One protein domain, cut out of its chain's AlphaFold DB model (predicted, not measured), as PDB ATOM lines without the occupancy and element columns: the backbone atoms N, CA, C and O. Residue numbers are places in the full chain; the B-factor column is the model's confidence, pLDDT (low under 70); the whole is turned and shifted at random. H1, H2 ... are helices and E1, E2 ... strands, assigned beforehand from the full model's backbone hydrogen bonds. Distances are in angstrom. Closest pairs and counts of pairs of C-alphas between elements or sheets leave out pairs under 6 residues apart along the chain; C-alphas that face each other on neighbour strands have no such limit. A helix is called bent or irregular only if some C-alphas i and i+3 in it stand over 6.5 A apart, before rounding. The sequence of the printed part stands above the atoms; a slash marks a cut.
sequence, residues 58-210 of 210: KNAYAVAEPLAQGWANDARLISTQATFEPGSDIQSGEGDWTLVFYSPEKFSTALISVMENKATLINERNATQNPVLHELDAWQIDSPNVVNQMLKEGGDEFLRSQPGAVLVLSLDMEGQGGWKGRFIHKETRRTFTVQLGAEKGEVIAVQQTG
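This is residues 58 to 210 of the 210 residues of an uncharacterized protein of Chloroflexi bacterium (UniProt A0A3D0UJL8). A single long antiparallel sheet of eight strands, twisted, makes a wall with both named helices over one face and no named helix over the other. The sheet's E4 to E1 half curls round H1, while the kinked H2 covers the other half, E5 to E8, and the two helices come near each other only where H1 begins and H2 begins. The printed part has 153 residues with two named helices and eight named strands, in the order H1 E1 E2 E3 E4 H2 E5 E6 E7 E8, and the sheet runs E4 E3 E2 E1 E5 E6 E7 E8. The class is mixed, helices and strands. The whole is compact, with a radius of gyration of the C-alphas of 15.8 A, and its elongated outline spans 47 by 30 by 26 A.

In the sheet, E1 holds residues 76 to 84 and measures 25.3 A from first to last C-alpha, from (7.322, 125.419, -21.390) to (-15.352, 134.819, -15.402). E2 holds residues 97 to 103, E3 residues 108 to 115 with 23.0 A, and E4 residues 118 to 126 with 24.4 A. E5 holds residues 166 to 172, E6 residues 178 to 184, E7 residues 191 to 196, and E8 residues 203 to 209, where C-alpha 209 is at (-17.702, 144.198, -32.721). H1 holds residues 58 to 71, 19.5 A long, and begins at C-alpha 58, (0.767, 133.411, -11.615). It is only just irregular: C-alphas 63 and 66 are 6.8 A apart. H2 holds residues 143 to 161, 23.3 A long; it is irregular, with C-alphas 153 and 156 7.9 A apart, and has a kink of 70 degrees near residue 154.

E1 and E5 are antiparallel neighbours at 171 degrees, with N 82 and O 169 2.9 A apart, within hydrogen-bond range. E1, E2, E3 and E4 form a meander, each strand the antiparallel neighbour of the one before; within range are N 98 and O 81 at 2.8 A, N 99 and O 112 at 2.8 A, and N 120 and O 113 at 2.8 A. E5, E6, E7 and E8 form a second meander, with N 168 and O 182 at 2.9 A, N 181 and O 194 at 2.9 A, and N 193 and O 207 at 2.8 A. E4 and E8 are the edge strands, and the two are apart. From edge to edge the strands' lines turn by 102 degrees. H1 and H2 are on the same face of the sheet, two layers in which the helices lie on one face. The sheet curls round H1; the closest C-alphas of H1 and E4 are those of Ala 64 and Ala 119, 5.2 A apart. H1 and E1 are near each other. H2 has a height over the sheet of 8.7 A and runs along the strands, at 24 degrees to E7 on the local plane. It lies over E6 and E7, and only just not over E5 and E8, on each of which 2 of its C-alphas fall. The closest C-alphas of H2 and E7 are those of Met 150 and Val 194, 6.1 A apart. H1 and H2 are close but not clearly touching; their closest C-alphas, those of Lys 58 and Ser 143, are 7.7 A apart. Of the O i to N i+4 pairs, 8 of 10 in H1 and 12 of 15 in H2 are within hydrogen-bond range.

The two C-alphas farthest apart, those of Glu 105 and Ser 161, are 47.8 A from each other. The printed part has no cut and ends at residue 210, the chain's last. The links E1 to E2, residues 85 to 96, and E4 to H2, residues 127 to 142, are long. The mean pLDDT of the printed part is 95.4, and no printed residue is under 70.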
ATOM      1  N   LYS A  58      -0.583 133.780 -12.083       97.56
ATOM      2  CA  LYS A  58       0.767 133.411 -11.615       97.56
ATOM      3  C   LYS A  58       0.723 132.341 -10.534       97.56
ATOM      4  O   LYS A  58       1.525 131.409 -10.568       97.56
ATOM      5  N   ASN A  59      -0.230 132.437  -9.610       97.56
ATOM      6  CA  ASN A  59      -0.404 131.421  -8.579       97.56
ATOM      7  C   ASN A  59      -0.841 130.080  -9.185       97.56
ATOM      8  O   ASN A  59      -0.286 129.044  -8.832       97.56
ATOM      9  N   ALA A  60      -1.761 130.094 -10.153       98.12
ATOM     10  CA  ALA A  60      -2.152 128.884 -10.868       98.12
ATOM     11  C   ALA A  60      -0.979 128.262 -11.643       98.12
ATOM     12  O   ALA A  60      -0.792 127.046 -11.613       98.12
ATOM     13  N   TYR A  61      -0.141 129.084 -12.279       98.25
ATOM     14  CA  TYR A  61       1.088 128.625 -12.922       98.25
ATOM     15  C   TYR A  61       2.044 127.950 -11.930       98.25
ATOM     16  O   TYR A  61       2.491 126.839 -12.202       98.25
ATOM     17  N   ALA A  62       2.284 128.553 -10.762       97.75
ATOM     18  CA  ALA A  62       3.154 127.977  -9.735       97.75
ATOM     19  C   ALA A  62       2.669 126.599  -9.237       97.75
ATOM     20  O   ALA A  62       3.480 125.743  -8.888       97.75
ATOM     21  N   VAL A  63       1.353 126.360  -9.232       97.94
ATOM     22  CA  VAL A  63       0.761 125.055  -8.887       97.94
ATOM     23  C   VAL A  63       0.860 124.059 -10.052       97.94
ATOM     24  O   VAL A  63       1.066 122.865  -9.831       97.94
ATOM     25  N   ALA A  64       0.714 124.524 -11.295       98.38
ATOM     26  CA  ALA A  64       0.742 123.683 -12.491       98.38
ATOM     27  C   ALA A  64       2.155 123.281 -12.938       98.38
ATOM     28  O   ALA A  64       2.330 122.195 -13.491       98.38
ATOM     29  N   GLU A  65       3.155 124.133 -12.716       98.38
ATOM     30  CA  GLU A  65       4.515 123.950 -13.224       98.38
ATOM     31  C   GLU A  65       5.155 122.619 -12.784       98.38
ATOM     32  O   GLU A  65       5.623 121.893 -13.664       98.38
ATOM     33  N   PRO A  66       5.130 122.207 -11.500       98.31
ATOM     34  CA  PRO A  66       5.724 120.931 -11.099       98.31
ATOM     35  C   PRO A  66       5.063 119.726 -11.778       98.31
ATOM     36  O   PRO A  66       5.729 118.744 -12.103       98.31
ATOM     37  N   LEU A  67       3.749 119.799 -12.025       98.44
ATOM     38  CA  LEU A  67       3.020 118.757 -12.748       98.44
ATOM     39  C   LEU A  67       3.419 118.728 -14.229       98.44
ATOM     40  O   LEU A  67       3.608 117.648 -14.787       98.44
ATOM     41  N   ALA A  68       3.583 119.897 -14.853       98.44
ATOM     42  CA  ALA A  68       4.064 120.010 -16.225       98.44
ATOM     43  C   ALA A  68       5.499 119.480 -16.374       98.44
ATOM     44  O   ALA A  68       5.763 118.714 -17.295       98.44
ATOM     45  N   GLN A  69       6.392 119.807 -15.437       98.25
ATOM     46  CA  GLN A  69       7.770 119.307 -15.404       98.25
ATOM     47  C   GLN A  69       7.829 117.793 -15.156       98.25
ATOM     48  O   GLN A  69       8.621 117.088 -15.777       98.25
ATOM     49  N   GLY A  70       6.948 117.265 -14.297       98.12
ATOM     50  CA  GLY A  70       6.790 115.822 -14.101       98.12
ATOM     51  C   GLY A  70       6.257 115.103 -15.344       98.12
ATOM     52  O   GLY A  70       6.601 113.946 -15.588       98.12
ATOM     53  N   TRP A  71       5.443 115.785 -16.156       98.25
ATOM     54  CA  TRP A  71       5.026 115.293 -17.464       98.25
ATOM     55  C   TRP A  71       6.173 115.339 -18.482       98.25
ATOM     56  O   TRP A  71       6.392 114.343 -19.171       98.25
ATOM     57  N   ALA A  72       6.917 116.440 -18.582       98.44
ATOM     58  CA  ALA A  72       8.109 116.573 -19.415       98.44
ATOM     59  C   ALA A  72       9.078 117.601 -18.813       98.44
ATOM     60  O   ALA A  72       8.688 118.732 -18.541       98.44
ATOM     61  N   ASN A  73      10.352 117.231 -18.649       98.00
ATOM     62  CA  ASN A  73      11.345 118.088 -17.984       98.00
ATOM     63  C   ASN A  73      11.588 119.422 -18.712       98.00
ATOM     64  O   ASN A  73      12.023 120.389 -18.096       98.00
ATOM     65  N   ASP A  74      11.335 119.464 -20.019       97.56
ATOM     66  CA  ASP A  74      11.480 120.630 -20.886       97.56
ATOM     67  C   ASP A  74      10.143 121.344 -21.158       97.56
ATOM     68  O   ASP A  74      10.047 122.132 -22.100       97.56
ATOM     69  N   ALA A  75       9.100 121.068 -20.367       98.12
ATOM     70  CA  ALA A  75       7.793 121.691 -20.524       98.12
ATOM     71  C   ALA A  75       7.869 123.218 -20.354       98.12
ATOM     72  O   ALA A  75       8.283 123.734 -19.316       98.12
ATOM     73  N   ARG A  76       7.401 123.951 -21.366       97.69
ATOM     74  CA  ARG A  76       7.322 125.419 -21.390       97.69
ATOM     75  C   ARG A  76       5.871 125.869 -21.507       97.69
ATOM     76  O   ARG A  76       5.096 125.255 -22.236       97.69
ATOM     77  N   LEU A  77       5.501 126.940 -20.807       97.94
ATOM     78  CA  LEU A  77       4.156 127.514 -20.880       97.94
ATOM     79  C   LEU A  77       3.896 128.106 -22.277       97.94
ATOM     80  O   LEU A  77       4.676 128.930 -22.748       97.94
ATOM     81  N   ILE A  78       2.789 127.709 -22.907       97.00
ATOM     82  CA  ILE A  78       2.253 128.330 -24.128       97.00
ATOM     83  C   ILE A  78       1.214 129.384 -23.767       97.00
ATOM     84  O   ILE A  78       1.272 130.511 -24.239       97.00
ATOM     85  N   SER A  79       0.231 129.012 -22.952       97.31
ATOM     86  CA  SER A  79      -0.901 129.886 -22.669       97.31
ATOM     87  C   SER A  79      -1.547 129.557 -21.337       97.31
ATOM     88  O   SER A  79      -1.536 128.404 -20.905       97.31
ATOM     89  N   THR A  80      -2.200 130.545 -20.738       97.94
ATOM     90  CA  THR A  80      -3.100 130.360 -19.597       97.94
ATOM     91  C   THR A  80      -4.417 131.086 -19.853       97.94
ATOM     92  O   THR A  80      -4.421 132.152 -20.466       97.94
ATOM     93  N   GLN A  81      -5.542 130.506 -19.438       98.44
ATOM     94  CA  GLN A  81      -6.876 131.056 -19.669       98.44
ATOM     95  C   GLN A  81      -7.799 130.829 -18.469       98.44
ATOM     96  O   GLN A  81      -7.816 129.739 -17.905       98.44
ATOM     97  N   ALA A  82      -8.625 131.826 -18.155       97.81
ATOM     98  CA  ALA A  82      -9.745 131.735 -17.222       97.81
ATOM     99  C   ALA A  82     -11.019 132.333 -17.841       97.81
ATOM    100  O   ALA A  82     -10.963 133.196 -18.725       97.81
ATOM    101  N   THR A  83     -12.179 131.866 -17.376       97.44
ATOM    102  CA  THR A  83     -13.488 132.439 -17.724       97.44
ATOM    103  C   THR A  83     -14.165 132.942 -16.461       97.44
ATOM    104  O   THR A  83     -14.256 132.214 -15.479       97.44
ATOM    105  N   PHE A  84     -14.649 134.178 -16.500       96.31
ATOM    106  CA  PHE A  84     -15.352 134.819 -15.402       96.31
ATOM    107  C   PHE A  84     -16.815 135.024 -15.785       96.31
ATOM    108  O   PHE A  84     -17.134 135.724 -16.756       96.31
ATOM    109  N   GLU A  85     -17.691 134.390 -15.015       94.44
ATOM    110  CA  GLU A  85     -19.135 134.414 -15.230       94.44
ATOM    111  C   GLU A  85     -19.754 135.767 -14.840       94.44
ATOM    112  O   GLU A  85     -19.165 136.527 -14.056       94.44
ATOM    113  N   PRO A  86     -20.952 136.101 -15.355       91.94
ATOM    114  CA  PRO A  86     -21.597 137.368 -15.048       91.94
ATOM    115  C   PRO A  86     -21.886 137.485 -13.549       91.94
ATOM    116  O   PRO A  86     -22.394 136.553 -12.929       91.94
ATOM    117  N   GLY A  87     -21.580 138.644 -12.963       88.25
ATOM    118  CA  GLY A  87     -21.786 138.897 -11.532       88.25
ATOM    119  C   GLY A  87     -20.720 138.301 -10.607       88.25
ATOM    120  O   GLY A  87     -20.814 138.496  -9.397       88.25
ATOM    121  N   SER A  88     -19.704 137.617 -11.143       91.62
ATOM    122  CA  SER A  88     -18.516 137.242 -10.368       91.62
ATOM    123  C   SER A  88     -17.673 138.467  -9.995       91.62
ATOM    124  O   SER A  88     -17.779 139.529 -10.618       91.62
ATOM    125  N   ASP A  89     -16.805 138.321  -8.989       93.00
ATOM    126  CA  ASP A  89     -15.788 139.327  -8.676       93.00
ATOM    127  C   ASP A  89     -14.653 139.278  -9.707       93.00
ATOM    128  O   ASP A  89     -13.558 138.774  -9.453       93.00
ATOM    129  N   ILE A  90     -14.934 139.793 -10.903       93.75
ATOM    130  CA  ILE A  90     -13.972 139.856 -12.006       93.75
ATOM    131  C   ILE A  90     -12.726 140.650 -11.581       93.75
ATOM    132  O   ILE A  90     -11.621 140.284 -11.963       93.75
ATOM    133  N   GLN A  91     -12.884 141.697 -10.757       94.38
ATOM    134  CA  GLN A  91     -11.804 142.607 -10.346       94.38
ATOM    135  C   GLN A  91     -10.710 141.917  -9.529       94.38
ATOM    136  O   GLN A  91      -9.554 142.340  -9.596       94.38
ATOM    137  N   SER A  92     -11.054 140.844  -8.810       94.94
ATOM    138  CA  SER A  92     -10.065 139.987  -8.151       94.94
ATOM    139  C   SER A  92      -9.046 139.420  -9.142       94.94
ATOM    140  O   SER A  92      -7.898 139.199  -8.776       94.94
ATOM    141  N   GLY A  93      -9.437 139.186 -10.403       95.50
ATOM    142  CA  GLY A  93      -8.638 138.446 -11.377       95.50
ATOM    143  C   GLY A  93      -8.374 136.995 -10.962       95.50
ATOM    144  O   GLY A  93      -7.496 136.355 -11.548       95.50
ATOM    145  N   GLU A  94      -9.092 136.489  -9.960       96.38
ATOM    146  CA  GLU A  94      -8.956 135.143  -9.422       96.38
ATOM    147  C   GLU A  94     -10.016 134.219 -10.023       96.38
ATOM    148  O   GLU A  94     -11.209 134.527 -10.030       96.38
ATOM    149  N   GLY A  95      -9.594 133.061 -10.519       95.12
ATOM    150  CA  GLY A  95     -10.502 132.112 -11.153       95.12
ATOM    151  C   GLY A  95      -9.908 130.721 -11.278       95.12
ATOM    152  O   GLY A  95      -8.812 130.452 -10.785       95.12
ATOM    153  N   ASP A  96     -10.656 129.860 -11.959       96.00
ATOM    154  CA  ASP A  96     -10.183 128.552 -12.384       96.00
ATOM    155  C   ASP A  96      -9.412 128.704 -13.692       96.00
ATOM    156  O   ASP A  96      -9.916 129.255 -14.680       96.00
ATOM    157  N   TRP A  97      -8.170 128.232 -13.688       98.06
ATOM    158  CA  TRP A  97      -7.242 128.437 -14.790       98.06
ATOM    159  C   TRP A  97      -7.001 127.147 -15.545       98.06
ATOM    160  O   TRP A  97      -6.816 126.078 -14.975       98.06
ATOM    161  N   THR A  98      -6.931 127.262 -16.860       98.38
ATOM    162  CA  THR A  98      -6.439 126.208 -17.737       98.38
ATOM    163  C   THR A  98      -5.133 126.664 -18.364       98.38
ATOM    164  O   THR A  98      -5.075 127.736 -18.965       98.38
ATOM    165  N   LEU A  99      -4.094 125.848 -18.238       98.56
ATOM    166  CA  LEU A  99      -2.755 126.113 -18.739       98.56
ATOM    167  C   LEU A  99      -2.383 125.085 -19.804       98.56
ATOM    168  O   LEU A  99      -2.669 123.894 -19.668       98.56
ATOM    169  N   VAL A 100      -1.725 125.551 -20.859       98.31
ATOM    170  CA  VAL A 100      -1.182 124.705 -21.923       98.31
ATOM    171  C   VAL A 100       0.333 124.775 -21.864       98.31
ATOM    172  O   VAL A 100       0.906 125.862 -21.916       98.31
ATOM    173  N   PHE A 101       0.972 123.616 -21.785       98.38
ATOM    174  CA  PHE A 101       2.424 123.470 -21.820       98.38
ATOM    175  C   PHE A 101       2.855 122.730 -23.081       98.38
ATOM    176  O   PHE A 101       2.122 121.871 -23.563       98.38
ATOM    177  N   TYR A 102       4.048 123.023 -23.589       98.19
ATOM    178  CA  TYR A 102       4.678 122.347 -24.722       98.19
ATOM    179  C   TYR A 102       6.028 121.759 -24.336       98.19
ATOM    180  O   TYR A 102       6.811 122.419 -23.659       98.19
ATOM    181  N   SER A 103       6.309 120.550 -24.816       98.12
ATOM    182  CA  SER A 103       7.619 119.906 -24.721       98.12
ATOM    183  C   SER A 103       8.223 119.775 -26.123       98.12
ATOM    184  O   SER A 103       7.688 119.012 -26.940       98.12
ATOM    185  N   PRO A 104       9.313 120.503 -26.427       97.00
ATOM    186  CA  PRO A 104      10.091 120.300 -27.646       97.00
ATOM    187  C   PRO A 104      10.581 118.858 -27.838       97.00
ATOM    188  O   PRO A 104      10.530 118.346 -28.955       97.00
ATOM    189  N   GLU A 105      11.027 118.193 -26.770       97.44
ATOM    190  CA  GLU A 105      11.557 116.826 -26.795       97.44
ATOM    191  C   GLU A 105      10.470 115.807 -27.149       97.44
ATOM    192  O   GLU A 105      10.690 114.925 -27.981       97.44
ATOM    193  N   LYS A 106       9.275 115.947 -26.563       97.62
ATOM    194  CA  LYS A 106       8.134 115.070 -26.863       97.62
ATOM    195  C   LYS A 106       7.374 115.465 -28.123       97.62
ATOM    196  O   LYS A 106       6.610 114.655 -28.639       97.62
ATOM    197  N   PHE A 107       7.549 116.699 -28.592       97.69
ATOM    198  CA  PHE A 107       6.730 117.315 -29.631       97.69
ATOM    199  C   PHE A 107       5.222 117.212 -29.324       97.69
ATOM    200  O   PHE A 107       4.403 116.906 -30.191       97.69
ATOM    201  N   SER A 108       4.862 117.480 -28.067       98.25
ATOM    202  CA  SER A 108       3.500 117.346 -27.535       98.25
ATOM    203  C   SER A 108       3.115 118.543 -26.676       98.25
ATOM    204  O   SER A 108       3.973 119.275 -26.182       98.25
ATOM    205  N   THR A 109       1.813 118.721 -26.479       98.31
ATOM    206  CA  THR A 109       1.220 119.690 -25.558       98.31
ATOM    207  C   THR A 109       0.449 118.998 -24.442       98.31
ATOM    208  O   THR A 109      -0.279 118.041 -24.715       98.31
ATOM    209  N   ALA A 110       0.530 119.532 -23.227       98.44
ATOM    210  CA  ALA A 110      -0.262 119.128 -22.071       98.44
ATOM    211  C   ALA A 110      -1.257 120.225 -21.688       98.44
ATOM    212  O   ALA A 110      -0.885 121.390 -21.556       98.44
ATOM    213  N   LEU A 111      -2.514 119.837 -21.480       98.44
ATOM    214  CA  LEU A 111      -3.569 120.688 -20.945       98.44
ATOM    215  C   LEU A 111      -3.729 120.398 -19.454       98.44
ATOM    216  O   LEU A 111      -4.140 119.298 -19.084       98.44
ATOM    217  N   ILE A 112      -3.434 121.376 -18.608       98.56
ATOM    218  CA  ILE A 112      -3.539 121.272 -17.152       98.56
ATOM    219  C   ILE A 112      -4.631 122.222 -16.667       98.56
ATOM    220  O   ILE A 112      -4.622 123.400 -17.006       98.56
ATOM    221  N   SER A 113      -5.564 121.715 -15.865       98.00
ATOM    222  CA  SER A 113      -6.544 122.537 -15.150       98.00
ATOM    223  C   SER A 113      -6.066 122.777 -13.725       98.00
ATOM    224  O   SER A 113      -5.561 121.850 -13.087       98.00
ATOM    225  N   VAL A 114      -6.235 123.998 -13.230       97.44
ATOM    226  CA  VAL A 114      -5.986 124.391 -11.846       97.44
ATOM    227  C   VAL A 114      -7.285 124.919 -11.265       97.44
ATOM    228  O   VAL A 114      -7.750 125.997 -11.633       97.44
ATOM    229  N   MET A 115      -7.846 124.134 -10.354       94.81
ATOM    230  CA  MET A 115      -9.067 124.440  -9.613       94.81
ATOM    231  C   MET A 115      -8.798 124.151  -8.142       94.81
ATOM    232  O   MET A 115      -8.109 123.178  -7.833       94.81
ATOM    233  N   GLU A 116      -9.300 124.995  -7.242       89.94
ATOM    234  CA  GLU A 116      -9.180 124.789  -5.788       89.94
ATOM    235  C   GLU A 116      -7.736 124.517  -5.319       89.94
ATOM    236  O   GLU A 116      -7.477 123.631  -4.503       89.94
ATOM    237  N   ASN A 117      -6.765 125.255  -5.872       91.00
ATOM    238  CA  ASN A 117      -5.336 125.077  -5.583       91.00
ATOM    239  C   ASN A 117      -4.784 123.671  -5.930       91.00
ATOM    240  O   ASN A 117      -3.795 123.211  -5.355       91.00
ATOM    241  N   LYS A 118      -5.405 122.973  -6.887       94.94
ATOM    242  CA  LYS A 118      -4.975 121.656  -7.365       94.94
ATOM    243  C   LYS A 118      -4.811 121.642  -8.879       94.94
ATOM    244  O   LYS A 118      -5.767 121.849  -9.621       94.94
ATOM    245  N   ALA A 119      -3.605 121.308  -9.337       97.62
ATOM    246  CA  ALA A 119      -3.334 121.038 -10.744       97.62
ATOM    247  C   ALA A 119      -3.706 119.596 -11.122       97.62
ATOM    248  O   ALA A 119      -3.369 118.644 -10.415       97.62
ATOM    249  N   THR A 120      -4.368 119.430 -12.265       97.81
ATOM    250  CA  THR A 120      -4.716 118.129 -12.848       97.81
ATOM    251  C   THR A 120      -4.418 118.131 -14.344       97.81
ATOM    252  O   THR A 120      -4.854 119.028 -15.063       97.81
ATOM    253  N   LEU A 121      -3.704 117.111 -14.828       97.88
ATOM    254  CA  LEU A 121      -3.486 116.899 -16.258       97.88
ATOM    255  C   LEU A 121      -4.787 116.384 -16.882       97.88
ATOM    256  O   LEU A 121      -5.246 115.290 -16.561       97.88
ATOM    257  N   ILE A 122      -5.382 117.186 -17.759       97.88
ATOM    258  CA  ILE A 122      -6.661 116.896 -18.411       97.88
ATOM    259  C   ILE A 122      -6.450 116.127 -19.709       97.88
ATOM    260  O   ILE A 122      -7.210 115.213 -20.024       97.88
ATOM    261  N   ASN A 123      -5.451 116.525 -20.499       95.19
ATOM    262  CA  ASN A 123      -5.214 115.941 -21.813       95.19
ATOM    263  C   ASN A 123      -3.764 116.123 -22.268       95.19
ATOM    264  O   ASN A 123      -3.111 117.094 -21.895       95.19
ATOM    265  N   GLU A 124      -3.314 115.238 -23.150       97.38
ATOM    266  CA  GLU A 124      -2.070 115.356 -23.903       97.38
ATOM    267  C   GLU A 124      -2.371 115.189 -25.394       97.38
ATOM    268  O   GLU A 124      -3.208 114.375 -25.792       97.38
ATOM    269  N   ARG A 125      -1.702 115.973 -26.239       96.94
ATOM    270  CA  ARG A 125      -1.845 115.891 -27.696       96.94
ATOM    271  C   ARG A 125      -0.500 116.092 -28.370       96.94
ATOM    272  O   ARG A 125       0.280 116.925 -27.923       96.94
ATOM    273  N   ASN A 126      -0.274 115.400 -29.483       97.56
ATOM    274  CA  ASN A 126       0.865 115.698 -30.347       97.56
ATOM    275  C   ASN A 126       0.735 117.127 -30.881       97.56
ATOM    276  O   ASN A 126      -0.338 117.528 -31.345       97.56
ATOM    277  N   ALA A 127       1.829 117.876 -30.839       95.31
ATOM    278  CA  ALA A 127       1.898 119.180 -31.461       95.31
ATOM    279  C   ALA A 127       1.917 119.029 -32.989       95.31
ATOM    280  O   ALA A 127       2.390 118.037 -33.541       95.31
ATOM    281  N   THR A 128       1.392 120.029 -33.689       92.81
ATOM    282  CA  THR A 128       1.448 120.108 -35.157       92.81
ATOM    283  C   THR A 128       2.578 121.012 -35.645       92.81
ATOM    284  O   THR A 128       2.948 120.959 -36.817       92.81
ATOM    285  N   GLN A 129       3.134 121.830 -34.752       92.38
ATOM    286  CA  GLN A 129       4.191 122.795 -35.020       92.38
ATOM    287  C   GLN A 129       5.064 122.992 -33.778       92.38
ATOM    288  O   GLN A 129       4.649 122.668 -32.667       92.38
ATOM    289  N   ASN A 130       6.263 123.540 -33.982       93.31
ATOM    290  CA  ASN A 130       7.125 123.990 -32.894       93.31
ATOM    291  C   ASN A 130       6.853 125.485 -32.629       93.31
ATOM    292  O   ASN A 130       7.212 126.304 -33.482       93.31
ATOM    293  N   PRO A 131       6.181 125.847 -31.525       92.44
ATOM    294  CA  PRO A 131       5.850 127.232 -31.232       92.44
ATOM    295  C   PRO A 131       7.100 128.060 -30.914       92.44
ATOM    296  O   PRO A 131       8.038 127.603 -30.259       92.44
ATOM    297  N   VAL A 132       7.096 129.319 -31.355       92.31
ATOM    298  CA  VAL A 132       8.104 130.305 -30.946       92.31
ATOM    299  C   VAL A 132       7.602 130.969 -29.671       92.31
ATOM    300  O   VAL A 132       6.738 131.844 -29.727       92.31
ATOM    301  N   LEU A 133       8.125 130.505 -28.537       91.12
ATOM    302  CA  LEU A 133       7.731 130.966 -27.210       91.12
ATOM    303  C   LEU A 133       8.597 132.134 -26.746       91.12
ATOM    304  O   LEU A 133       9.820 132.109 -26.901       91.12
ATOM    305  N   HIS A 134       7.952 133.118 -26.130       87.56
ATOM    306  CA  HIS A 134       8.612 134.123 -25.311       87.56
ATOM    307  C   HIS A 134       9.207 133.503 -24.058       87.56
ATOM    308  O   HIS A 134       8.736 132.484 -23.543       87.56
ATOM    309  N   GLU A 135      10.239 134.161 -23.545       88.44
ATOM    310  CA  GLU A 135      10.763 133.824 -22.234       88.44
ATOM    311  C   GLU A 135       9.711 134.120 -21.169       88.44
ATOM    312  O   GLU A 135       9.013 135.135 -21.220       88.44
ATOM    313  N   LEU A 136       9.601 133.223 -20.190       90.31
ATOM    314  CA  LEU A 136       8.633 133.368 -19.107       90.31
ATOM    315  C   LEU A 136       8.859 134.666 -18.317       90.31
ATOM    316  O   LEU A 136       7.904 135.268 -17.838       90.31
ATOM    317  N   ASP A 137      10.102 135.148 -18.273       90.44
ATOM    318  CA  ASP A 137      10.478 136.422 -17.660       90.44
ATOM    319  C   ASP A 137       9.820 137.641 -18.328       90.44
ATOM    320  O   ASP A 137       9.760 138.707 -17.718       90.44
ATOM    321  N   ALA A 138       9.278 137.525 -19.543       88.50
ATOM    322  CA  ALA A 138       8.477 138.593 -20.140       88.50
ATOM    323  C   ALA A 138       7.113 138.757 -19.439       88.50
ATOM    324  O   ALA A 138       6.503 139.824 -19.501       88.50
ATOM    325  N   TRP A 139       6.627 137.735 -18.727       94.44
ATOM    326  CA  TRP A 139       5.371 137.784 -17.984       94.44
ATOM    327  C   TRP A 139       5.542 138.456 -16.610       94.44
ATOM    328  O   TRP A 139       5.720 137.833 -15.558       94.44
ATOM    329  N   GLN A 140       5.416 139.779 -16.594       94.50
ATOM    330  CA  GLN A 140       5.672 140.587 -15.399       94.50
ATOM    331  C   GLN A 140       4.391 140.983 -14.649       94.50
ATOM    332  O   GLN A 140       4.391 140.992 -13.416       94.50
ATOM    333  N   ILE A 141       3.271 141.196 -15.343       95.31
ATOM    334  CA  ILE A 141       1.980 141.553 -14.722       95.31
ATOM    335  C   ILE A 141       1.077 140.333 -14.501       95.31
ATOM    336  O   ILE A 141       1.031 139.435 -15.332       95.31
ATOM    337  N   ASP A 142       0.322 140.303 -13.406       97.50
ATOM    338  CA  ASP A 142      -0.611 139.209 -13.093       97.50
ATOM    339  C   ASP A 142      -2.073 139.570 -13.422       97.50
ATOM    340  O   ASP A 142      -2.401 140.740 -13.658       97.50
ATOM    341  N   SER A 143      -2.958 138.573 -13.409       98.00
ATOM    342  CA  SER A 143      -4.363 138.688 -13.803       98.00
ATOM    343  C   SER A 143      -5.158 139.805 -13.108       98.00
ATOM    344  O   SER A 143      -5.910 140.469 -13.821       98.00
ATOM    345  N   PRO A 144      -4.989 140.129 -11.807       97.75
ATOM    346  CA  PRO A 144      -5.759 141.215 -11.189       97.75
ATOM    347  C   PRO A 144      -5.437 142.580 -11.816       97.75
ATOM    348  O   PRO A 144      -6.323 143.379 -12.117       97.75
ATOM    349  N   ASN A 145      -4.154 142.850 -12.079       97.25
ATOM    350  CA  ASN A 145      -3.720 144.107 -12.694       97.25
ATOM    351  C   ASN A 145      -4.188 144.209 -14.148       97.25
ATOM    352  O   ASN A 145      -4.636 145.269 -14.585       97.25
ATOM    353  N   VAL A 146      -4.125 143.092 -14.873       97.88
ATOM    354  CA  VAL A 146      -4.584 142.976 -16.260       97.88
ATOM    355  C   VAL A 146      -6.076 143.261 -16.359       97.88
ATOM    356  O   VAL A 146      -6.484 144.113 -17.148       97.88
ATOM    357  N   VAL A 147      -6.892 142.607 -15.529       97.88
ATOM    358  CA  VAL A 147      -8.338 142.837 -15.495       97.88
ATOM    359  C   VAL A 147      -8.644 144.293 -15.177       97.88
ATOM    360  O   VAL A 147      -9.422 144.925 -15.890       97.88
ATOM    361  N   ASN A 148      -8.007 144.848 -14.145       97.19
ATOM    362  CA  ASN A 148      -8.217 146.239 -13.762       97.19
ATOM    363  C   ASN A 148      -7.906 147.208 -14.906       97.19
ATOM    364  O   ASN A 148      -8.635 148.182 -15.093       97.19
ATOM    365  N   GLN A 149      -6.864 146.945 -15.697       97.31
ATOM    366  CA  GLN A 149      -6.577 147.745 -16.883       97.31
ATOM    367  C   GLN A 149      -7.654 147.561 -17.960       97.31
ATOM    368  O   GLN A 149      -8.188 148.544 -18.458       97.31
ATOM    369  N   MET A 150      -8.049 146.327 -18.278       97.75
ATOM    370  CA  MET A 150      -9.066 146.054 -19.306       97.75
ATOM    371  C   MET A 150     -10.433 146.667 -18.978       97.75
ATOM    372  O   MET A 150     -11.134 147.139 -19.872       97.75
ATOM    373  N   LEU A 151     -10.806 146.690 -17.697       97.06
ATOM    374  CA  LEU A 151     -12.018 147.358 -17.233       97.06
ATOM    375  C   LEU A 151     -11.939 148.875 -17.455       97.06
ATOM    376  O   LEU A 151     -12.911 149.458 -17.938       97.06
ATOM    377  N   LYS A 152     -10.779 149.496 -17.185       97.06
ATOM    378  CA  LYS A 152     -10.532 150.929 -17.437       97.06
ATOM    379  C   LYS A 152     -10.563 151.295 -18.921       97.06
ATOM    380  O   LYS A 152     -11.010 152.387 -19.246       97.06
ATOM    381  N   GLU A 153     -10.157 150.388 -19.807       97.50
ATOM    382  CA  GLU A 153     -10.176 150.602 -21.265       97.50
ATOM    383  C   GLU A 153     -11.578 150.516 -21.900       97.50
ATOM    384  O   GLU A 153     -11.705 150.551 -23.121       97.50
ATOM    385  N   GLY A 154     -12.643 150.398 -21.099       96.44
ATOM    386  CA  GLY A 154     -14.030 150.339 -21.578       96.44
ATOM    387  C   GLY A 154     -14.728 149.005 -21.314       96.44
ATOM    388  O   GLY A 154     -15.927 148.884 -21.566       96.44
ATOM    389  N   GLY A 155     -14.031 148.017 -20.738       96.69
ATOM    390  CA  GLY A 155     -14.649 146.751 -20.332       96.69
ATOM    391  C   GLY A 155     -15.765 146.943 -19.300       96.69
ATOM    392  O   GLY A 155     -16.794 146.276 -19.365       96.69
ATOM    393  N   ASP A 156     -15.602 147.909 -18.396       96.56
ATOM    394  CA  ASP A 156     -16.603 148.267 -17.388       96.56
ATOM    395  C   ASP A 156     -17.872 148.886 -18.013       96.56
ATOM    396  O   ASP A 156     -18.996 148.512 -17.674       96.56
ATOM    397  N   GLU A 157     -17.722 149.769 -19.007       96.94
ATOM    398  CA  GLU A 157     -18.858 150.287 -19.782       96.94
ATOM    399  C   GLU A 157     -19.562 149.170 -20.561       96.94
ATOM    400  O   GLU A 157     -20.796 149.079 -20.554       96.94
ATOM    401  N   PHE A 158     -18.791 148.273 -21.179       96.69
ATOM    402  CA  PHE A 158     -19.342 147.132 -21.896       96.69
ATOM    403  C   PHE A 158     -20.189 146.245 -20.978       96.69
ATOM    404  O   PHE A 158     -21.342 145.977 -21.313       96.69
ATOM    405  N   LEU A 159     -19.667 145.858 -19.808       95.62
ATOM    406  CA  LEU A 159     -20.373 145.026 -18.825       95.62
ATOM    407  C   LEU A 159     -21.669 145.681 -18.324       95.62
ATOM    408  O   LEU A 159     -22.680 144.994 -18.185       95.62
ATOM    409  N   ARG A 160     -21.685 147.006 -18.121       95.62
ATOM    410  CA  ARG A 160     -22.921 147.737 -17.782       95.62
ATOM    411  C   ARG A 160     -23.936 147.729 -18.920       95.62
ATOM    412  O   ARG A 160     -25.131 147.586 -18.676       95.62
ATOM    413  N   SER A 161     -23.474 147.914 -20.155       96.00
ATOM    414  CA  SER A 161     -24.345 147.979 -21.336       96.00
ATOM    415  C   SER A 161     -24.834 146.607 -21.809       96.00
ATOM    416  O   SER A 161     -25.812 146.534 -22.552       96.00
ATOM    417  N   GLN A 162     -24.152 145.531 -21.416       96.12
ATOM    418  CA  GLN A 162     -24.455 144.143 -21.757       96.12
ATOM    419  C   GLN A 162     -24.482 143.280 -20.479       96.12
ATOM    420  O   GLN A 162     -23.578 142.460 -20.276       96.12
ATOM    421  N   PRO A 163     -25.502 143.441 -19.610       93.62
ATOM    422  CA  PRO A 163     -25.658 142.593 -18.433       93.62
ATOM    423  C   PRO A 163     -25.739 141.124 -18.857       93.62
ATOM    424  O   PRO A 163     -26.518 140.794 -19.742       93.62
ATOM    425  N   GLY A 164     -24.936 140.249 -18.255       93.62
ATOM    426  CA  GLY A 164     -24.838 138.845 -18.683       93.62
ATOM    427  C   GLY A 164     -23.652 138.543 -19.604       93.62
ATOM    428  O   GLY A 164     -23.464 137.395 -20.003       93.62
ATOM    429  N   ALA A 165     -22.825 139.539 -19.935       96.75
ATOM    430  CA  ALA A 165     -21.555 139.288 -20.600       96.75
ATOM    431  C   ALA A 165     -20.556 138.569 -19.674       96.75
ATOM    432  O   ALA A 165     -20.454 138.878 -18.488       96.75
ATOM    433  N   VAL A 166     -19.795 137.638 -20.253       96.81
ATOM    434  CA  VAL A 166     -18.670 136.943 -19.605       96.81
ATOM    435  C   VAL A 166     -17.350 137.604 -19.979       96.81
ATOM    436  O   VAL A 166     -17.242 138.164 -21.074       96.81
ATOM    437  N   LEU A 167     -16.331 137.477 -19.130       97.94
ATOM    438  CA  LEU A 167     -14.944 137.769 -19.499       97.94
ATOM    439  C   LEU A 167     -14.193 136.456 -19.721       97.94
ATOM    440  O   LEU A 167     -14.080 135.641 -18.815       97.94
ATOM    441  N   VAL A 168     -13.622 136.277 -20.908       98.12
ATOM    442  CA  VAL A 168     -12.578 135.275 -21.146       98.12
ATOM    443  C   VAL A 168     -11.241 135.996 -21.133       98.12
ATOM    444  O   VAL A 168     -11.007 136.866 -21.976       98.12
ATOM    445  N   LEU A 169     -10.384 135.648 -20.182       98.38
ATOM    446  CA  LEU A 169      -9.053 136.217 -20.033       98.38
ATOM    447  C   LEU A 169      -8.016 135.169 -20.406       98.38
ATOM    448  O   LEU A 169      -8.050 134.066 -19.870       98.38
ATOM    449  N   SER A 170      -7.085 135.517 -21.285       97.94
ATOM    450  CA  SER A 170      -5.973 134.643 -21.644       97.94
ATOM    451  C   SER A 170      -4.650 135.396 -21.666       97.94
ATOM    452  O   SER A 170      -4.609 136.542 -22.108       97.94
ATOM    453  N   LEU A 171      -3.575 134.737 -21.256       97.69
ATOM    454  CA  LEU A 171      -2.201 135.104 -21.587       97.69
ATOM    455  C   LEU A 171      -1.698 134.104 -22.624       97.69
ATOM    456  O   LEU A 171      -1.820 132.895 -22.429       97.69
ATOM    457  N   ASP A 172      -1.141 134.624 -23.706       96.00
ATOM    458  CA  ASP A 172      -0.450 133.864 -24.740       96.00
ATOM    459  C   ASP A 172       1.047 134.186 -24.653       96.00
ATOM    460  O   ASP A 172       1.413 135.349 -24.466       96.00
ATOM    461  N   MET A 173       1.901 133.170 -24.734       94.38
ATOM    462  CA  MET A 173       3.361 133.289 -24.746       94.38
ATOM    463  C   MET A 173       3.943 133.031 -26.142       94.38
ATOM    464  O   MET A 173       5.149 133.171 -26.330       94.38
ATOM    465  N   GLU A 174       3.130 132.684 -27.140       90.69
ATOM    466  CA  GLU A 174       3.560 132.596 -28.531       90.69
ATOM    467  C   GLU A 174       3.675 133.982 -29.187       90.69
ATOM    468  O   GLU A 174       2.978 134.951 -28.866       90.69
ATOM    469  N   GLY A 175       4.562 134.085 -30.178       85.00
ATOM    470  CA  GLY A 175       4.598 135.233 -31.083       85.00
ATOM    471  C   GLY A 175       5.131 136.508 -30.433       85.00
ATOM    472  O   GLY A 175       6.340 136.653 -30.316       85.00
ATOM    473  N   GLN A 176       4.266 137.469 -30.094       80.69
ATOM    474  CA  GLN A 176       4.646 138.695 -29.363       80.69
ATOM    475  C   GLN A 176       4.368 138.606 -27.859       80.69
ATOM    476  O   GLN A 176       4.816 139.476 -27.117       80.69
ATOM    477  N   GLY A 177       3.670 137.553 -27.424       87.06
ATOM    478  CA  GLY A 177       3.182 137.428 -26.064       87.06
ATOM    479  C   GLY A 177       2.130 138.489 -25.724       87.06
ATOM    480  O   GLY A 177       2.091 139.580 -26.298       87.06
ATOM    481  N   GLY A 178       1.247 138.191 -24.783       95.19
ATOM    482  CA  GLY A 178       0.337 139.208 -24.278       95.19
ATOM    483  C   GLY A 178      -0.948 138.683 -23.684       95.19
ATOM    484  O   GLY A 178      -1.373 137.546 -23.885       95.19
ATOM    485  N   TRP A 179      -1.585 139.582 -22.955       97.81
ATOM    486  CA  TRP A 179      -2.895 139.371 -22.388       97.81
ATOM    487  C   TRP A 179      -3.975 139.739 -23.388       97.81
ATOM    488  O   TRP A 179      -3.905 140.761 -24.068       97.81
ATOM    489  N   LYS A 180      -5.033 138.942 -23.423       98.00
ATOM    490  CA  LYS A 180      -6.234 139.201 -24.202       98.00
ATOM    491  C   LYS A 180      -7.455 138.983 -23.327       98.00
ATOM    492  O   LYS A 180      -7.706 137.879 -22.857       98.00
ATOM    493  N   GLY A 181      -8.228 140.042 -23.143       97.75
ATOM    494  CA  GLY A 181      -9.534 139.997 -22.502       97.75
ATOM    495  C   GLY A 181     -10.612 140.090 -23.559       97.75
ATOM    496  O   GLY A 181     -10.591 141.000 -24.386       97.75
ATOM    497  N   ARG A 182     -11.552 139.150 -23.550       97.94
ATOM    498  CA  ARG A 182     -12.722 139.149 -24.427       97.94
ATOM    499  C   ARG A 182     -13.975 139.184 -23.573       97.94
ATOM    500  O   ARG A 182     -14.315 138.197 -22.930       97.94
ATOM    501  N   PHE A 183     -14.674 140.302 -23.625       97.81
ATOM    502  CA  PHE A 183     -15.997 140.464 -23.051       97.81
ATOM    503  C   PHE A 183     -17.018 140.031 -24.099       97.81
ATOM    504  O   PHE A 183     -17.013 140.545 -25.222       97.81
ATOM    505  N   ILE A 184     -17.848 139.044 -23.774       96.88
ATOM    506  CA  ILE A 184     -18.724 138.381 -24.744       96.88
ATOM    507  C   ILE A 184     -20.127 138.297 -24.165       96.88
ATOM    508  O   ILE A 184     -20.340 137.644 -23.147       96.88
ATOM    509  N   HIS A 185     -21.099 138.883 -24.859       96.25
ATOM    510  CA  HIS A 185     -22.507 138.651 -24.568       96.25
ATOM    511  C   HIS A 185     -23.071 137.645 -25.576       96.25
ATOM    512  O   HIS A 185     -23.228 137.951 -26.759       96.25
ATOM    513  N   LYS A 186     -23.359 136.417 -25.126       90.56
ATOM    514  CA  LYS A 186     -23.669 135.286 -26.024       90.56
ATOM    515  C   LYS A 186     -24.924 135.516 -26.874       90.56
ATOM    516  O   LYS A 186     -24.923 135.159 -28.049       90.56
ATOM    517  N   GLU A 187     -25.965 136.134 -26.314       91.62
ATOM    518  CA  GLU A 187     -27.254 136.300 -27.011       91.62
ATOM    519  C   GLU A 187     -27.199 137.388 -28.091       91.62
ATOM    520  O   GLU A 187     -27.502 137.138 -29.254       91.62
ATOM    521  N   THR A 188     -26.748 138.590 -27.721       92.75
ATOM    522  CA  THR A 188     -26.570 139.726 -28.641       92.75
ATOM    523  C   THR A 188     -25.365 139.577 -29.569       92.75
ATOM    524  O   THR A 188     -25.231 140.354 -30.509       92.75
ATOM    525  N   ARG A 189     -24.477 138.604 -29.311       93.00
ATOM    526  CA  ARG A 189     -23.204 138.371 -30.020       93.00
ATOM    527  C   ARG A 189     -22.252 139.568 -30.024       93.00
ATOM    528  O   ARG A 189     -21.273 139.567 -30.768       93.00
ATOM    529  N   ARG A 190     -22.506 140.568 -29.181       95.38
ATOM    530  CA  ARG A 190     -21.614 141.713 -29.029       95.38
ATOM    531  C   ARG A 190     -20.349 141.267 -28.321       95.38
ATOM    532  O   ARG A 190     -20.399 140.508 -27.347       95.38
ATOM    533  N   THR A 191     -19.219 141.767 -28.803       96.31
ATOM    534  CA  THR A 191     -17.915 141.483 -28.209       96.31
ATOM    535  C   THR A 191     -17.098 142.749 -28.056       96.31
ATOM    536  O   THR A 191     -17.031 143.561 -28.980       96.31
ATOM    537  N   PHE A 192     -16.414 142.865 -26.931       97.44
ATOM    538  CA  PHE A 192     -15.399 143.878 -26.686       97.44
ATOM    539  C   PHE A 192     -14.096 143.173 -26.320       97.44
ATOM    540  O   PHE A 192     -14.094 142.229 -25.534       97.44
ATOM    541  N   THR A 193     -12.996 143.540 -26.966       97.62
ATOM    542  CA  THR A 193     -11.702 142.873 -26.810       97.62
ATOM    543  C   THR A 193     -10.625 143.897 -26.511       97.62
ATOM    544  O   THR A 193     -10.500 144.891 -27.224       97.62
ATOM    545  N   VAL A 194      -9.814 143.604 -25.502       97.69
ATOM    546  CA  VAL A 194      -8.626 144.379 -25.138       97.69
ATOM    547  C   VAL A 194      -7.417 143.458 -25.207       97.69
ATOM    548  O   VAL A 194      -7.475 142.321 -24.738       97.69
ATOM    549  N   GLN A 195      -6.333 143.939 -25.805       97.06
ATOM    550  CA  GLN A 195      -5.036 143.270 -25.829       97.06
ATOM    551  C   GLN A 195      -4.015 144.130 -25.095       97.06
ATOM    552  O   GLN A 195      -3.911 145.322 -25.389       97.06
ATOM    553  N   LEU A 196      -3.274 143.525 -24.169       96.50
ATOM    554  CA  LEU A 196      -2.212 144.175 -23.407       96.50
ATOM    555  C   LEU A 196      -0.890 143.415 -23.561       96.50
ATOM    556  O   LEU A 196      -0.896 142.192 -23.702       96.50
ATOM    557  N   GLY A 197       0.238 144.113 -23.468       94.19
ATOM    558  CA  GLY A 197       1.556 143.477 -23.408       94.19
ATOM    559  C   GLY A 197       1.753 142.652 -22.134       94.19
ATOM    560  O   GLY A 197       1.218 142.985 -21.074       94.19
ATOM    561  N   ALA A 198       2.526 141.567 -22.225       91.00
ATOM    562  CA  ALA A 198       2.818 140.689 -21.086       91.00
ATOM    563  C   ALA A 198       3.748 141.344 -20.038       91.00
ATOM    564  O   ALA A 198       3.679 141.006 -18.851       91.00
ATOM    565  N   GLU A 199       4.575 142.305 -20.467       89.38
ATOM    566  CA  GLU A 199       5.591 142.951 -19.630       89.38
ATOM    567  C   GLU A 199       5.031 144.086 -18.765       89.38
ATOM    568  O   GLU A 199       5.251 144.133 -17.559       89.38
ATOM    569  N   LYS A 200       4.337 145.062 -19.358       87.56
ATOM    570  CA  LYS A 200       3.921 146.273 -18.624       87.56
ATOM    571  C   LYS A 200       2.418 146.473 -18.610       87.56
ATOM    572  O   LYS A 200       1.935 147.344 -17.890       87.56
ATOM    573  N   GLY A 201       1.683 145.664 -19.364       88.50
ATOM    574  CA  GLY A 201       0.235 145.788 -19.475       88.50
ATOM    575  C   GLY A 201      -0.164 147.004 -20.288       88.50
ATOM    576  O   GLY A 201      -1.274 147.508 -20.137       88.50
ATOM    577  N   GLU A 202       0.744 147.495 -21.127       92.56
ATOM    578  CA  GLU A 202       0.453 148.536 -22.086       92.56
ATOM    579  C   GLU A 202      -0.610 148.051 -23.064       92.56
ATOM    580  O   GLU A 202      -0.602 146.901 -23.501       92.56
ATOM    581  N   VAL A 203      -1.539 148.935 -23.400       94.25
ATOM    582  CA  VAL A 203      -2.621 148.613 -24.322       94.25
ATOM    583  C   VAL A 203      -2.057 148.508 -25.732       94.25
ATOM    584  O   VAL A 203      -1.564 149.486 -26.290       94.25
ATOM    585  N   ILE A 204      -2.154 147.316 -26.313       94.12
ATOM    586  CA  ILE A 204      -1.746 147.032 -27.690       94.12
ATOM    587  C   ILE A 204      -2.905 147.326 -28.641       94.12
ATOM    588  O   ILE A 204      -2.722 147.943 -29.690       94.12
ATOM    589  N   ALA A 205      -4.113 146.879 -28.287       93.69
ATOM    590  CA  ALA A 205      -5.292 147.053 -29.124       93.69
ATOM    591  C   ALA A 205      -6.588 147.032 -28.311       93.69
ATOM    592  O   ALA A 205      -6.723 146.280 -27.346       93.69
ATOM    593  N   VAL A 206      -7.573 147.799 -28.780       94.56
ATOM    594  CA  VAL A 206      -8.957 147.770 -28.297       94.56
ATOM    595  C   VAL A 206      -9.875 147.625 -29.504       94.56
ATOM    596  O   VAL A 206      -9.720 148.333 -30.500       94.56
ATOM    597  N   GLN A 207     -10.800 146.671 -29.450       93.75
ATOM    598  CA  GLN A 207     -11.709 146.359 -30.550       93.75
ATOM    599  C   GLN A 207     -13.114 146.100 -30.021       93.75
ATOM    600  O   GLN A 207     -13.298 145.378 -29.042       93.75
ATOM    601  N   GLN A 208     -14.114 146.635 -30.715       90.00
ATOM    602  CA  GLN A 208     -15.516 146.350 -30.449       90.00
ATOM    603  C   GLN A 208     -16.189 145.874 -31.731       90.00
ATOM    604  O   GLN A 208     -16.104 146.536 -32.763       90.00
ATOM    605  N   THR A 209     -16.897 144.754 -31.633       86.06
ATOM    606  CA  THR A 209     -17.702 144.198 -32.721       86.06
ATOM    607  C   THR A 209     -19.149 144.118 -32.255       86.06
ATOM    608  O   THR A 209     -19.425 143.648 -31.144       86.06
ATOM    609  N   GLY A 210     -20.058 144.626 -33.085       74.00
ATOM    610  CA  GLY A 210     -21.500 144.660 -32.850       74.00
ATOM    611  C   GLY A 210     -22.276 144.142 -34.044       74.00
ATOM    612  O   GLY A 210     -21.686 144.094 -35.147       74.00
TER     613      GLY A 210